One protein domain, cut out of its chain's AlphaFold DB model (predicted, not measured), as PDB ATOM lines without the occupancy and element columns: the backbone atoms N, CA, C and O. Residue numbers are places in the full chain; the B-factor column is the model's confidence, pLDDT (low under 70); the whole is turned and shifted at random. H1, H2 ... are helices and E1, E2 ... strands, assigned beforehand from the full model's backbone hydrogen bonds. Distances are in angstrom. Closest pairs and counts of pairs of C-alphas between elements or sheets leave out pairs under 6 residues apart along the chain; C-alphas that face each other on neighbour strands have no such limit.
ATOM      1  N   MET A  98     193.571 201.170 200.274       68.25
ATOM      2  CA  MET A  98     194.213 202.332 200.894       68.25
ATOM      3  C   MET A  98     195.370 202.810 200.025       68.25
ATOM      4  O   MET A  98     196.275 202.024 199.741       68.25
ATOM      5  N   GLU A  99     195.350 204.085 199.650       70.56
ATOM      6  CA  GLU A  99     196.423 204.762 198.918       70.56
ATOM      7  C   GLU A  99     196.861 206.004 199.728       70.56
ATOM      8  O   GLU A  99     196.028 206.699 200.315       70.56
ATOM      9  N   ASP A 100     198.177 206.217 199.851       67.12
ATOM     10  CA  ASP A 100     198.823 207.287 200.639       67.12
ATOM     11  C   ASP A 100     199.731 208.076 199.693       67.12
ATOM     12  O   ASP A 100     200.807 207.601 199.320       67.12
ATOM     13  N   ASP A 101     199.262 209.256 199.293       66.06
ATOM     14  CA  ASP A 101     199.934 210.165 198.367       66.06
ATOM     15  C   ASP A 101     200.265 211.470 199.107       66.06
ATOM     16  O   ASP A 101     199.361 212.252 199.383       66.06
ATOM     17  N   ASP A 102     201.550 211.690 199.430       63.97
ATOM     18  CA  ASP A 102     202.221 212.935 199.888       63.97
ATOM     19  C   ASP A 102     201.328 214.139 200.303       63.97
ATOM     20  O   ASP A 102     201.495 215.258 199.815       63.97
ATOM     21  N   GLY A 103     200.386 213.946 201.233       63.97
ATOM     22  CA  GLY A 103     199.356 214.961 201.498       63.97
ATOM     23  C   GLY A 103     197.962 214.421 201.827       63.97
ATOM     24  O   GLY A 103     197.144 215.153 202.376       63.97
ATOM     25  N   LYS A 104     197.668 213.165 201.481       73.31
ATOM     26  CA  LYS A 104     196.294 212.670 201.416       73.31
ATOM     27  C   LYS A 104     196.229 211.160 201.632       73.31
ATOM     28  O   LYS A 104     197.005 210.413 201.041       73.31
ATOM     29  N   ILE A 105     195.268 210.716 202.441       76.12
ATOM     30  CA  ILE A 105     194.874 209.305 202.516       76.12
ATOM     31  C   ILE A 105     193.577 209.147 201.723       76.12
ATOM     32  O   ILE A 105     192.583 209.799 202.047       76.12
ATOM     33  N   THR A 106     193.591 208.264 200.728       79.88
ATOM     34  CA  THR A 106     192.418 207.906 199.920       79.88
ATOM     35  C   THR A 106     192.000 206.474 200.249       79.88
ATOM     36  O   THR A 106     192.803 205.540 200.161       79.88
ATOM     37  N   LEU A 107     190.735 206.278 200.633       80.38
ATOM     38  CA  LEU A 107     190.141 204.961 200.878       80.38
ATOM     39  C   LEU A 107     189.130 204.637 199.774       80.38
ATOM     40  O   LEU A 107     188.027 205.180 199.769       80.38
ATOM     41  N   ALA A 108     189.477 203.737 198.857       79.12
ATOM     42  CA  ALA A 108     188.659 203.416 197.687       79.12
ATOM     43  C   ALA A 108     187.984 202.040 197.803       79.12
ATOM     44  O   ALA A 108     188.623 201.047 198.163       79.12
ATOM     45  N   ARG A 109     186.700 201.933 197.443       77.38
ATOM     46  CA  ARG A 109     186.033 200.642 197.203       77.38
ATOM     47  C   ARG A 109     185.061 200.703 196.031       77.38
ATOM     48  O   ARG A 109     184.439 201.728 195.782       77.38
ATOM     49  N   GLU A 110     184.845 199.558 195.402       76.75
ATOM     50  CA  GLU A 110     183.768 199.351 194.431       76.75
ATOM     51  C   GLU A 110     182.520 198.794 195.144       76.75
ATOM     52  O   GLU A 110     182.624 197.966 196.055       76.75
ATOM     53  N   TYR A 111     181.322 199.242 194.761       68.81
ATOM     54  CA  TYR A 111     180.051 198.763 195.312       68.81
ATOM     55  C   TYR A 111     178.906 198.882 194.299       68.81
ATOM     56  O   TYR A 111     178.353 199.959 194.108       68.81
ATOM     57  N   ASN A 112     178.479 197.756 193.717       66.56
ATOM     58  CA  ASN A 112     177.451 197.710 192.660       66.56
ATOM     59  C   ASN A 112     177.778 198.652 191.484       66.56
ATOM     60  O   ASN A 112     176.956 199.488 191.117       66.56
ATOM     61  N   ASP A 113     178.994 198.534 190.945       70.56
ATOM     62  CA  ASP A 113     179.499 199.315 189.802       70.56
ATOM     63  C   ASP A 113     179.647 200.837 190.067       70.56
ATOM     64  O   ASP A 113     179.949 201.620 189.167       70.56
ATOM     65  N   GLU A 114     179.500 201.259 191.328       77.75
ATOM     66  CA  GLU A 114     179.879 202.585 191.826       77.75
ATOM     67  C   GLU A 114     181.271 202.528 192.473       77.75
ATOM     68  O   GLU A 114     181.557 201.620 193.262       77.75
ATOM     69  N   LEU A 115     182.118 203.518 192.196       80.12
ATOM     70  CA  LEU A 115     183.375 203.750 192.904       80.12
ATOM     71  C   LEU A 115     183.115 204.745 194.043       80.12
ATOM     72  O   LEU A 115     182.564 205.827 193.832       80.12
ATOM     73  N   ILE A 116     183.476 204.351 195.262       83.06
ATOM     74  CA  ILE A 116     183.363 205.158 196.477       83.06
ATOM     75  C   ILE A 116     184.778 205.434 196.973       83.06
ATOM     76  O   ILE A 116     185.484 204.500 197.358       83.06
ATOM     77  N   GLU A 117     185.164 206.702 197.008       85.50
ATOM     78  CA  GLU A 117     186.461 207.168 197.500       85.50
ATOM     79  C   GLU A 117     186.237 208.054 198.726       85.50
ATOM     80  O   GLU A 117     185.363 208.922 198.723       85.50
ATOM     81  N   ILE A 118     187.002 207.820 199.789       85.44
ATOM     82  CA  ILE A 118     187.016 208.655 200.990       85.44
ATOM     83  C   ILE A 118     188.377 209.333 201.061       85.44
ATOM     84  O   ILE A 118     189.388 208.678 201.307       85.44
ATOM     85  N   ASP A 119     188.371 210.640 200.854       85.50
ATOM     86  CA  ASP A 119     189.539 211.500 200.783       85.50
ATOM     87  C   ASP A 119     189.734 212.244 202.100       85.50
ATOM     88  O   ASP A 119     188.803 212.873 202.613       85.50
ATOM     89  N   ILE A 120     190.947 212.179 202.653       81.56
ATOM     90  CA  ILE A 120     191.228 212.741 203.972       81.56
ATOM     91  C   ILE A 120     192.566 213.475 203.986       81.56
ATOM     92  O   ILE A 120     193.632 212.874 203.817       81.56
ATOM     93  N   GLU A 121     192.499 214.782 204.230       76.94
ATOM     94  CA  GLU A 121     193.658 215.659 204.371       76.94
ATOM     95  C   GLU A 121     194.116 215.669 205.838       76.94
ATOM     96  O   GLU A 121     193.600 216.366 206.707       76.94
ATOM     97  N   TRP A 122     195.105 214.824 206.120       67.75
ATOM     98  CA  TRP A 122     195.796 214.700 207.406       67.75
ATOM     99  C   TRP A 122     196.360 216.009 208.005       67.75
ATOM    100  O   TRP A 122     196.514 216.067 209.225       67.75
ATOM    101  N   ASP A 123     196.616 217.056 207.210       66.12
ATOM    102  CA  ASP A 123     197.063 218.370 207.709       66.12
ATOM    103  C   ASP A 123     195.983 219.073 208.564       66.12
ATOM    104  O   ASP A 123     196.314 219.873 209.444       66.12
ATOM    105  N   ASP A 124     194.702 218.716 208.400       63.66
ATOM    106  CA  ASP A 124     193.598 219.215 209.235       63.66
ATOM    107  C   ASP A 124     193.469 218.486 210.596       63.66
ATOM    108  O   ASP A 124     192.669 218.886 211.453       63.66
ATOM    109  N   LEU A 125     194.277 217.443 210.854       63.34
ATOM    110  CA  LEU A 125     194.224 216.629 212.078       63.34
ATOM    111  C   LEU A 125     194.998 217.236 213.249       63.34
ATOM    112  O   LEU A 125     196.174 216.930 213.494       63.34
ATOM    113  N   LYS A 126     194.299 218.025 214.064       63.66
ATOM    114  CA  LYS A 126     194.829 218.517 215.343       63.66
ATOM    115  C   LYS A 126     194.712 217.452 216.431       63.66
ATOM    116  O   LYS A 126     193.698 216.773 216.541       63.66
ATOM    117  N   ASP A 127     195.726 217.367 217.286       57.41
ATOM    118  CA  ASP A 127     195.822 216.367 218.363       57.41
ATOM    119  C   ASP A 127     194.754 216.507 219.462       57.41
ATOM    120  O   ASP A 127     194.555 215.590 220.257       57.41
ATOM    121  N   GLU A 128     194.066 217.650 219.510       57.50
ATOM    122  CA  GLU A 128     192.995 217.949 220.469       57.50
ATOM    123  C   GLU A 128     191.582 217.822 219.865       57.50
ATOM    124  O   GLU A 128     190.602 217.792 220.613       57.50
ATOM    125  N   ASP A 129     191.451 217.730 218.536       56.47
ATOM    126  CA  ASP A 129     190.149 217.750 217.870       56.47
ATOM    127  C   ASP A 129     189.557 216.330 217.777       56.47
ATOM    128  O   ASP A 129     189.999 215.472 217.014       56.47
ATOM    129  N   SER A 130     188.476 216.092 218.525       68.19
ATOM    130  CA  SER A 130     187.667 214.858 218.473       68.19
ATOM    131  C   SER A 130     186.783 214.747 217.218       68.19
ATOM    132  O   SER A 130     185.851 213.937 217.166       68.19
ATOM    133  N   SER A 131     187.073 215.570 216.210       79.69
ATOM    134  CA  SER A 131     186.381 215.647 214.933       79.69
ATOM    135  C   SER A 131     187.324 216.081 213.818       79.69
ATOM    136  O   SER A 131     188.162 216.949 214.045       79.69
ATOM    137  N   PHE A 132     187.150 215.540 212.616       81.88
ATOM    138  CA  PHE A 132     187.973 215.877 211.452       81.88
ATOM    139  C   PHE A 132     187.139 215.898 210.162       81.88
ATOM    140  O   PHE A 132     186.177 215.128 210.056       81.88
ATOM    141  N   PRO A 133     187.479 216.767 209.194       86.56
ATOM    142  CA  PRO A 133     186.838 216.775 207.888       86.56
ATOM    143  C   PRO A 133     187.313 215.590 207.037       86.56
ATOM    144  O   PRO A 133     188.445 215.122 207.160       86.56
ATOM    145  N   PHE A 134     186.437 215.112 206.162       87.12
ATOM    146  CA  PHE A 134     186.744 214.170 205.092       87.12
ATOM    147  C   PHE A 134     185.752 214.361 203.939       87.12
ATOM    148  O   PHE A 134     184.611 214.773 204.152       87.12
ATOM    149  N   VAL A 135     186.168 214.042 202.717       89.38
ATOM    150  CA  VAL A 135     185.308 214.112 201.530       89.38
ATOM    151  C   VAL A 135     184.963 212.700 201.082       89.38
ATOM    152  O   VAL A 135     185.832 211.836 201.029       89.38
ATOM    153  N   VAL A 136     183.697 212.444 200.750       89.00
ATOM    154  CA  VAL A 136     183.286 211.195 200.094       89.00
ATOM    155  C   VAL A 136     182.937 211.488 198.644       89.00
ATOM    156  O   VAL A 136     181.942 212.162 198.389       89.00
ATOM    157  N   SER A 137     183.698 210.943 197.702       88.12
ATOM    158  CA  SER A 137     183.319 210.885 196.290       88.12
ATOM    159  C   SER A 137     182.546 209.596 196.010       88.12
ATOM    160  O   SER A 137     182.972 208.509 196.396       88.12
ATOM    161  N   VAL A 138     181.417 209.699 195.308       86.81
ATOM    162  CA  VAL A 138     180.698 208.557 194.724       86.81
ATOM    163  C   VAL A 138     180.522 208.810 193.232       86.81
ATOM    164  O   VAL A 138     179.812 209.739 192.844       86.81
ATOM    165  N   THR A 139     181.156 207.989 192.401       84.19
ATOM    166  CA  THR A 139     181.128 208.071 190.934       84.19
ATOM    167  C   THR A 139     180.630 206.754 190.336       84.19
ATOM    168  O   THR A 139     180.729 205.697 190.960       84.19
ATOM    169  N   LYS A 140     180.073 206.799 189.121       77.81
ATOM    170  CA  LYS A 140     179.768 205.594 188.335       77.81
ATOM    171  C   LYS A 140     180.678 205.550 187.110       77.81
ATOM    172  O   LYS A 140     180.677 206.491 186.319       77.81
ATOM    173  N   GLY A 141     181.451 204.476 186.975       61.88
ATOM    174  CA  GLY A 141     182.443 204.313 185.913       61.88
ATOM    175  C   GLY A 141     181.884 203.617 184.675       61.88
ATOM    176  O   GLY A 141     182.220 202.464 184.445       61.88
ATOM    177  N   ASP A 142     181.062 204.316 183.887       53.62
ATOM    178  CA  ASP A 142     180.571 203.854 182.578       53.62
ATOM    179  C   ASP A 142     180.436 205.040 181.598       53.62
ATOM    180  O   ASP A 142     179.390 205.685 181.550       53.62
ATOM    181  N   ASP A 143     181.514 205.346 180.868       46.78
ATOM    182  CA  ASP A 143     181.584 205.793 179.457       46.78
ATOM    183  C   ASP A 143     182.997 206.374 179.180       46.78
ATOM    184  O   ASP A 143     183.653 206.881 180.086       46.78
ATOM    185  N   ASP A 144     183.498 206.281 177.939       48.38
ATOM    186  CA  ASP A 144     184.888 206.619 177.535       48.38
ATOM    187  C   ASP A 144     185.256 208.137 177.575       48.38
ATOM    188  O   ASP A 144     186.229 208.556 176.942       48.38
ATOM    189  N   ASP A 145     184.492 208.974 178.288       49.53
ATOM    190  CA  ASP A 145     184.693 210.427 178.408       49.53
ATOM    191  C   ASP A 145     185.105 210.817 179.851       49.53
ATOM    192  O   ASP A 145     184.460 210.441 180.826       49.53
ATOM    193  N   ASP A 146     186.175 211.611 179.974       46.44
ATOM    194  CA  ASP A 146     186.992 211.897 181.186       46.44
ATOM    195  C   ASP A 146     186.286 212.687 182.326       46.44
ATOM    196  O   ASP A 146     186.932 213.134 183.269       46.44
ATOM    197  N   ASP A 147     184.963 212.879 182.253       53.56
ATOM    198  CA  ASP A 147     184.145 213.697 183.168       53.56
ATOM    199  C   ASP A 147     182.916 212.902 183.677       53.56
ATOM    200  O   ASP A 147     181.756 213.233 183.416       53.56
ATOM    201  N   GLY A 148     183.158 211.806 184.405       57.72
ATOM    202  CA  GLY A 148     182.097 210.974 184.986       57.72
ATOM    203  C   GLY A 148     181.235 211.717 186.022       57.72
ATOM    204  O   GLY A 148     181.751 212.379 186.927       57.72
ATOM    205  N   LEU A 149     179.905 211.566 185.940       68.75
ATOM    206  CA  LEU A 149     178.973 212.146 186.916       68.75
ATOM    207  C   LEU A 149     179.247 211.602 188.326       68.75
ATOM    208  O   LEU A 149     179.185 210.394 188.569       68.75
ATOM    209  N   GLY A 150     179.496 212.516 189.264       77.75
ATOM    210  CA  GLY A 150     179.883 212.198 190.635       77.75
ATOM    211  C   GLY A 150     179.207 213.083 191.675       77.75
ATOM    212  O   GLY A 150     178.865 214.235 191.404       77.75
ATOM    213  N   LEU A 151     179.032 212.539 192.875       86.44
ATOM    214  CA  LEU A 151     178.603 213.265 194.070       86.44
ATOM    215  C   LEU A 151     179.789 213.360 195.030       86.44
ATOM    216  O   LEU A 151     180.378 212.332 195.354       86.44
ATOM    217  N   GLU A 152     180.110 214.565 195.488       89.00
ATOM    218  CA  GLU A 152     181.102 214.817 196.537       89.00
ATOM    219  C   GLU A 152     180.394 215.315 197.790       89.00
ATOM    220  O   GLU A 152     179.688 216.321 197.758       89.00
ATOM    221  N   PHE A 153     180.574 214.601 198.893       89.69
ATOM    222  CA  PHE A 153     179.980 214.917 200.183       89.69
ATOM    223  C   PHE A 153     181.074 215.432 201.114       89.69
ATOM    224  O   PHE A 153     181.961 214.663 201.490       89.69
ATOM    225  N   GLU A 154     181.007 216.705 201.498       89.94
ATOM    226  CA  GLU A 154     181.874 217.254 202.542       89.94
ATOM    227  C   GLU A 154     181.309 216.840 203.901       89.94
ATOM    228  O   GLU A 154     180.176 217.190 204.246       89.94
ATOM    229  N   CYS A 155     182.071 216.057 204.660       90.00
ATOM    230  CA  CYS A 155     181.624 215.447 205.903       90.00
ATOM    231  C   CYS A 155     182.571 215.769 207.061       90.00
ATOM    232  O   CYS A 155     183.788 215.681 206.928       90.00
ATOM    233  N   THR A 156     182.015 216.004 208.245       87.88
ATOM    234  CA  THR A 156     182.771 216.037 209.500       87.88
ATOM    235  C   THR A 156     182.522 214.751 210.284       87.88
ATOM    236  O   THR A 156     181.399 214.461 210.717       87.88
ATOM    237  N   ALA A 157     183.583 213.977 210.504       84.44
ATOM    238  CA  ALA A 157     183.594 212.867 211.447       84.44
ATOM    239  C   ALA A 157     183.616 213.418 212.875       84.44
ATOM    240  O   ALA A 157     184.365 214.343 213.168       84.44
ATOM    241  N   MET A 158     182.830 212.840 213.777       78.44
ATOM    242  CA  MET A 158     182.889 213.045 215.227       78.44
ATOM    243  C   MET A 158     182.788 211.676 215.919       78.44
ATOM    244  O   MET A 158     182.394 210.689 215.290       78.44
ATOM    245  N   ALA A 159     183.095 211.591 217.216       71.44
ATOM    246  CA  ALA A 159     182.893 210.356 217.984       71.44
ATOM    247  C   ALA A 159     181.456 209.814 217.810       71.44
ATOM    248  O   ALA A 159     180.489 210.510 218.122       71.44
ATOM    249  N   GLU A 160     181.334 208.595 217.271       71.62
ATOM    250  CA  GLU A 160     180.061 207.909 216.963       71.62
ATOM    251  C   GLU A 160     179.064 208.701 216.089       71.62
ATOM    252  O   GLU A 160     177.859 208.444 216.117       71.62
ATOM    253  N   LYS A 161     179.527 209.666 215.284       82.50
ATOM    254  CA  LYS A 161     178.645 210.440 214.400       82.50
ATOM    255  C   LYS A 161     179.365 210.938 213.151       82.50
ATOM    256  O   LYS A 161     180.506 211.376 213.217       82.50
ATOM    257  N   ILE A 162     178.652 210.961 212.030       85.56
ATOM    258  CA  ILE A 162     179.045 211.705 210.830       85.56
ATOM    259  C   ILE A 162     178.046 212.851 210.641       85.56
ATOM    260  O   ILE A 162     176.837 212.681 210.829       85.56
ATOM    261  N   VAL A 163     178.552 214.039 210.326       87.44
ATOM    262  CA  VAL A 163     177.765 215.213 209.940       87.44
ATOM    263  C   VAL A 163     178.045 215.490 208.470       87.44
ATOM    264  O   VAL A 163     179.201 215.484 208.068       87.44
ATOM    265  N   LEU A 164     176.995 215.717 207.681       88.25
ATOM    266  CA  LEU A 164     177.132 216.199 206.310       88.25
ATOM    267  C   LEU A 164     177.118 217.726 206.323       88.25
ATOM    268  O   LEU A 164     176.131 218.328 206.762       88.25
ATOM    269  N   ASP A 165     178.177 218.342 205.824       86.50
ATOM    270  CA  ASP A 165     178.358 219.787 205.791       86.50
ATOM    271  C   ASP A 165     177.839 220.362 204.468       86.50
ATOM    272  O   ASP A 165     176.885 221.152 204.513       86.50
ATOM    273  N   ASP A 166     178.322 219.866 203.325       85.12
ATOM    274  CA  ASP A 166     177.877 220.275 201.981       85.12
ATOM    275  C   ASP A 166     177.843 219.111 200.961       85.12
ATOM    276  O   ASP A 166     178.288 217.994 201.241       85.12
ATOM    277  N   LEU A 167     177.265 219.359 199.780       85.44
ATOM    278  CA  LEU A 167     177.195 218.439 198.641       85.44
ATOM    279  C   LEU A 167     177.534 219.164 197.335       85.44
ATOM    280  O   LEU A 167     176.759 219.999 196.868       85.44
ATOM    281  N   THR A 168     178.604 218.729 196.679       82.56
ATOM    282  CA  THR A 168     178.964 219.139 195.317       82.56
ATOM    283  C   THR A 168     178.583 218.046 194.317       82.56
ATOM    284  O   THR A 168     178.667 216.851 194.600       82.56
ATOM    285  N   VAL A 169     178.140 218.441 193.121       78.62
ATOM    286  CA  VAL A 169     177.838 217.506 192.028       78.62
ATOM    287  C   VAL A 169     178.780 217.795 190.865       78.62
ATOM    288  O   VAL A 169     178.682 218.857 190.248       78.62
ATOM    289  N   LYS A 170     179.671 216.846 190.549       70.12
ATOM    290  CA  LYS A 170     180.585 216.943 189.399       70.12
ATOM    291  C   LYS A 170     179.765 217.154 188.117       70.12
ATOM    292  O   LYS A 170     178.654 216.640 188.002       70.12
ATOM    293  N   ASP A 171     180.311 217.944 187.190       62.50
ATOM    294  CA  ASP A 171     179.695 218.450 185.942       62.50
ATOM    295  C   ASP A 171     178.683 219.626 186.079       62.50
ATOM    296  O   ASP A 171     178.567 220.460 185.174       62.50
ATOM    297  N   TYR A 172     178.028 219.840 187.231       59.25
ATOM    298  CA  TYR A 172     177.215 221.055 187.434       59.25
ATOM    299  C   TYR A 172     178.056 222.229 187.951       59.25
ATOM    300  O   TYR A 172     178.262 222.386 189.149       59.25
ATOM    301  N   LYS A 173     178.486 223.113 187.040       51.16
ATOM    302  CA  LYS A 173     179.191 224.364 187.386       51.16
ATOM    303  C   LYS A 173     178.361 225.271 188.301       51.16
ATOM    304  O   LYS A 173     177.366 225.842 187.854       51.16
ATOM    305  N   ASP A 174     178.838 225.438 189.532       49.97
ATOM    306  CA  ASP A 174     178.406 226.414 190.540       49.97
ATOM    307  C   ASP A 174     176.890 226.481 190.842       49.97
ATOM    308  O   ASP A 174     176.252 227.527 190.665       49.97
ATOM    309  N   PRO A 175     176.308 225.411 191.410       52.78
ATOM    310  CA  PRO A 175     175.287 225.565 192.439       52.78
ATOM    311  C   PRO A 175     175.864 225.147 193.798       52.78
ATOM    312  O   PRO A 175     176.011 223.960 194.064       52.78
ATOM    313  N   GLU A 176     176.121 226.114 194.686       55.25
ATOM    314  CA  GLU A 176     176.187 225.840 196.131       55.25
ATOM    315  C   GLU A 176     174.805 225.309 196.554       55.25
ATOM    316  O   GLU A 176     173.817 226.057 196.608       55.25
ATOM    317  N   PHE A 177     174.685 223.999 196.765       64.25
ATOM    318  CA  PHE A 177     173.397 223.364 197.011       64.25
ATOM    319  C   PHE A 177     172.996 223.530 198.475       64.25
ATOM    320  O   PHE A 177     173.424 222.775 199.337       64.25
ATOM    321  N   TYR A 178     172.090 224.468 198.776       67.50
ATOM    322  CA  TYR A 178     171.604 224.635 200.150       67.50
ATOM    323  C   TYR A 178     170.827 223.397 200.646       67.50
ATOM    324  O   TYR A 178     169.615 223.252 200.434       67.50
ATOM    325  N   LEU A 179     171.538 222.506 201.338       71.56
ATOM    326  CA  LEU A 179     170.999 221.303 201.955       71.56
ATOM    327  C   LEU A 179     170.188 221.655 203.207       71.56
ATOM    328  O   LEU A 179     170.733 222.016 204.250       71.56
ATOM    329  N   ASP A 180     168.866 221.488 203.128       77.75
ATOM    330  CA  ASP A 180     168.026 221.481 204.326       77.75
ATOM    331  C   ASP A 180     168.265 220.214 205.174       77.75
ATOM    332  O   ASP A 180     168.657 219.169 204.658       77.75
ATOM    333  N   GLU A 181     168.001 220.292 206.483       80.88
ATOM    334  CA  GLU A 181     168.238 219.201 207.451       80.88
ATOM    335  C   GLU A 181     167.661 217.839 207.019       80.88
ATOM    336  O   GLU A 181     168.229 216.792 207.321       80.88
ATOM    337  N   LYS A 182     166.543 217.828 206.277       77.88
ATOM    338  CA  LYS A 182     165.923 216.582 205.804       77.88
ATOM    339  C   LYS A 182     166.656 215.990 204.608       77.88
ATOM    340  O   LYS A 182     166.694 214.770 204.469       77.88
ATOM    341  N   LEU A 183     167.213 216.836 203.742       78.25
ATOM    342  CA  LEU A 183     168.135 216.389 202.703       78.25
ATOM    343  C   LEU A 183     169.422 215.848 203.332       78.25
ATOM    344  O   LEU A 183     169.838 214.760 202.950       78.25
ATOM    345  N   LYS A 184     169.984 216.527 204.346       83.88
ATOM    346  CA  LYS A 184     171.165 216.037 205.079       83.88
ATOM    347  C   LYS A 184     170.935 214.652 205.692       83.88
ATOM    348  O   LYS A 184     171.718 213.742 205.444       83.88
ATOM    349  N   GLU A 185     169.817 214.451 206.394       83.00
ATOM    350  CA  GLU A 185     169.431 213.134 206.927       83.00
ATOM    351  C   GLU A 185     169.257 212.077 205.816       83.00
ATOM    352  O   GLU A 185     169.679 210.931 205.968       83.00
ATOM    353  N   GLY A 186     168.659 212.451 204.679       81.88
ATOM    354  CA  GLY A 186     168.493 211.558 203.530       81.88
ATOM    355  C   GLY A 186     169.818 211.128 202.892       81.88
ATOM    356  O   GLY A 186     169.958 209.968 202.505       81.88
ATOM    357  N   PHE A 187     170.791 212.036 202.815       84.94
ATOM    358  CA  PHE A 187     172.120 211.756 202.276       84.94
ATOM    359  C   PHE A 187     173.000 210.953 203.224       84.94
ATOM    360  O   PHE A 187     173.661 210.024 202.770       84.94
ATOM    361  N   LEU A 188     172.938 211.208 204.532       85.19
ATOM    362  CA  LEU A 188     173.607 210.354 205.516       85.19
ATOM    363  C   LEU A 188     173.134 208.897 205.374       85.19
ATOM    364  O   LEU A 188     173.963 208.007 205.234       85.19
ATOM    365  N   ARG A 189     171.826 208.650 205.222       82.38
ATOM    366  CA  ARG A 189     171.298 207.297 204.940       82.38
ATOM    367  C   ARG A 189     171.755 206.709 203.597       82.38
ATOM    368  O   ARG A 189     171.893 205.495 203.466       82.38
ATOM    369  N   TYR A 190     171.969 207.541 202.577       82.88
ATOM    370  CA  TYR A 190     172.521 207.113 201.283       82.88
ATOM    371  C   TYR A 190     173.989 206.659 201.402       82.88
ATOM    372  O   TYR A 190     174.395 205.733 200.691       82.88
ATOM    373  N   LEU A 191     174.750 207.270 202.315       83.62
ATOM    374  CA  LEU A 191     176.126 206.907 202.668       83.62
ATOM    375  C   LEU A 191     176.186 205.696 203.626       83.62
ATOM    376  O   LEU A 191     176.999 204.796 203.418       83.62
ATOM    377  N   GLU A 192     175.264 205.582 204.588       82.12
ATOM    378  CA  GLU A 192     175.104 204.397 205.456       82.12
ATOM    379  C   GLU A 192     174.861 203.127 204.622       82.12
ATOM    380  O   GLU A 192     175.551 202.125 204.791       82.12
ATOM    381  N   LEU A 193     173.975 203.186 203.614       76.25
ATOM    382  CA  LEU A 193     173.741 202.093 202.649       76.25
ATOM    383  C   LEU A 193     174.971 201.727 201.789       76.25
ATOM    384  O   LEU A 193     174.944 200.734 201.051       76.25
ATOM    385  N   ARG A 194     176.040 202.527 201.872       77.12
ATOM    386  CA  ARG A 194     177.356 202.340 201.245       77.12
ATOM    387  C   ARG A 194     178.454 202.009 202.268       77.12
ATOM    388  O   ARG A 194     179.619 201.923 201.898       77.12
ATOM    389  N   GLY A 195     178.101 201.727 203.526       73.00
ATOM    390  CA  GLY A 195     179.032 201.343 204.596       73.00
ATOM    391  C   GLY A 195     179.775 202.514 205.248       73.00
ATOM    392  O   GLY A 195     180.802 202.308 205.895       73.00
ATOM    393  N   ILE A 196     179.282 203.739 205.068       79.81
ATOM    394  CA  ILE A 196     179.791 204.942 205.732       79.81
ATOM    395  C   ILE A 196     178.815 205.258 206.869       79.81
ATOM    396  O   ILE A 196     177.881 206.043 206.731       79.81
ATOM    397  N   GLU A 197     178.998 204.545 207.976       79.69
ATOM    398  CA  GLU A 197     178.147 204.599 209.163       79.69
ATOM    399  C   GLU A 197     178.823 205.387 210.297       79.69
ATOM    400  O   GLU A 197     180.027 205.648 210.284       79.69
ATOM    401  N   ALA A 198     178.070 205.694 211.355       73.56
ATOM    402  CA  ALA A 198     178.612 206.230 212.607       73.56
ATOM    403  C   ALA A 198     179.775 205.388 213.186       73.56
ATOM    404  O   ALA A 198     180.730 205.937 213.737       73.56
ATOM    405  N   SER A 199     179.720 204.062 213.018       68.50
ATOM    406  CA  SER A 199     180.775 203.110 213.401       68.50
ATOM    407  C   SER A 199     182.067 203.302 212.586       68.50
ATOM    408  O   SER A 199     183.170 203.184 213.129       68.50
ATOM    409  N   THR A 200     181.943 203.676 211.307       70.88
ATOM    410  CA  THR A 200     183.063 203.977 210.405       70.88
ATOM    411  C   THR A 200     183.885 205.154 210.928       70.88
ATOM    412  O   THR A 200     185.107 205.076 210.883       70.88
ATOM    413  N   SER A 201     183.255 206.180 211.522       72.00
ATOM    414  CA  SER A 201     183.951 207.329 212.138       72.00
ATOM    415  C   SER A 201     184.991 206.900 213.184       72.00
ATOM    416  O   SER A 201     186.147 207.324 213.136       72.00
ATOM    417  N   ASN A 202     184.627 205.984 214.090       70.75
ATOM    418  CA  ASN A 202     185.527 205.508 215.147       70.75
ATOM    419  C   ASN A 202     186.694 204.678 214.582       70.75
ATOM    420  O   ASN A 202     187.839 204.838 215.010       70.75
ATOM    421  N   SER A 203     186.415 203.805 213.608       71.00
ATOM    422  CA  SER A 203     187.442 203.023 212.905       71.00
ATOM    423  C   SER A 203     188.412 203.928 212.148       71.00
ATOM    424  O   SER A 203     189.623 203.722 212.209       71.00
ATOM    425  N   LEU A 204     187.880 204.960 211.495       71.44
ATOM    426  CA  LEU A 204     188.628 205.930 210.715       71.44
ATOM    427  C   LEU A 204     189.525 206.794 211.610       71.44
ATOM    428  O   LEU A 204     190.730 206.856 211.387       71.44
ATOM    429  N   HIS A 205     188.979 207.326 212.708       72.06
ATOM    430  CA  HIS A 205     189.742 208.038 213.733       72.06
ATOM    431  C   HIS A 205     190.882 207.178 214.307       72.06
ATOM    432  O   HIS A 205     192.029 207.619 214.368       72.06
ATOM    433  N   LYS A 206     190.596 205.923 214.686       71.69
ATOM    434  CA  LYS A 206     191.601 204.982 215.212       71.69
ATOM    435  C   LYS A 206     192.704 204.700 214.189       71.69
ATOM    436  O   LYS A 206     193.880 204.680 214.557       71.69
ATOM    437  N   TYR A 207     192.335 204.491 212.926       69.25
ATOM    438  CA  TYR A 207     193.283 204.265 211.839       69.25
ATOM    439  C   TYR A 207     194.184 205.486 211.638       69.25
ATOM    440  O   TYR A 207     195.405 205.363 211.724       69.25
ATOM    441  N   MET A 208     193.600 206.673 211.485       68.94
ATOM    442  CA  MET A 208     194.328 207.919 211.239       68.94
ATOM    443  C   MET A 208     195.237 208.308 212.404       68.94
ATOM    444  O   MET A 208     196.382 208.685 212.176       68.94
ATOM    445  N   MET A 209     194.795 208.125 213.652       67.75
ATOM    446  CA  MET A 209     195.651 208.333 214.824       67.75
ATOM    447  C   MET A 209     196.797 207.316 214.888       67.75
ATOM    448  O   MET A 209     197.907 207.676 215.276       67.75
ATOM    449  N   SER A 210     196.588 206.063 214.467       64.75
ATOM    450  CA  SER A 210     197.692 205.098 214.340       64.75
ATOM    451  C   SER A 210     198.681 205.500 213.240       64.75
ATOM    452  O   SER A 210     199.889 205.403 213.442       64.75
ATOM    453  N   TYR A 211     198.183 206.035 212.121       63.22
ATOM    454  CA  TYR A 211     198.993 206.511 211.001       63.22
ATOM    455  C   TYR A 211     199.821 207.741 211.375       63.22
ATOM    456  O   TYR A 211     201.033 207.741 211.163       63.22
ATOM    457  N   LYS A 212     199.196 208.742 212.012       64.44
ATOM    458  CA  LYS A 212     199.861 209.950 212.510       64.44
ATOM    459  C   LYS A 212     200.968 209.592 213.497       64.44
ATOM    460  O   LYS A 212     202.118 209.916 213.240       64.44
TER     461      LYS A 212
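AT A GLANCE: This is residues 98 to 212 of the 499 residues of an uncharacterized protein of Corchorus olitorius (UniProt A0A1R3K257). One twisted sheet of six strands, E1 to E6 side by side in chain order, has two helices over one of its faces and no named helix on the other. H1 packs across the E6 side of the sheet, and H2 starts beside the turn between E5 and E6 and runs on past E4. The printed part has 115 residues, with six named strands followed by two named helices; the sheet's order is E1 E2 E3 E4 E5 E6, all antiparallel, and the class is mixed, helices and strands. The whole is compact, with a radius of gyration of the C-alphas of 14.4 A and spans of 41 by 33 by 27 A.

HOW THE PARTS SIT: Begin with E1, residues 98 to 101, an edge strand that forms a hairpin with E2, residues 104 to 111; look for N 99 and O 106, 3.0 A apart. E2 forms a hairpin with E3, residues 114 to 120, where N 107 and O 118 are 2.8 A apart. E3 forms one with E4, residues 131 to 140, at N 117 and O 137, 2.9 A. E4 forms one with E5, residues 150 to 158, at N 134 and O 155, 2.8 A. E5 forms the last with the other edge strand E6, residues 161 to 169, at N 156 and O 163, 2.9 A. The six strands make a meander, each the antiparallel neighbour of the one before. H1, residues 181 to 192, is on the sheet at a height of 8.9 A; it touches E6, the closest C-alphas being those of Leu 164 and Lys 184, 6.1 A apart. On the local plane H1 and E6 stand at 80 degrees, across the strands. H2, residues 198 to 212, is on the same face as H1, in two layers, helices on one face of a sheet. H2 touches E6, closest at the C-alphas of Lys 161 and Ala 198, 4.6 A, and E5, closest at those of Ala 157 and Ser 201, 5.6 A. H1 and H2 are only just apart, at 8.2 A. Every O i to N i+4 pair is within hydrogen-bond range in H1, and 10 of 11 in H2.

IN THESE COORDINATES: Find C-alpha 98 at (194.213, 202.332, 200.894), where E1 begins. E2 runs 22.2 A, E4 29.2 A and E5 24.8 A. E6, 23.5 A long, bends by 56 degrees at residue 165. H1 begins at C-alpha 181, (168.238, 219.201, 207.451), and runs 16.4 A; H2 runs 21.6 A to C-alpha 212 at (199.861, 209.950, 212.510).

THE WHOLE: The C-alphas farthest apart, those of Glu 128 and Asp 144, are 45.1 A apart. The printed part has no cut, and its one long link joins E6 to H1. Mean pLDDT of the printed part is 73.7; 40 residues are under 70, among them 122 to 130, 141 to 149 and 171 to 178.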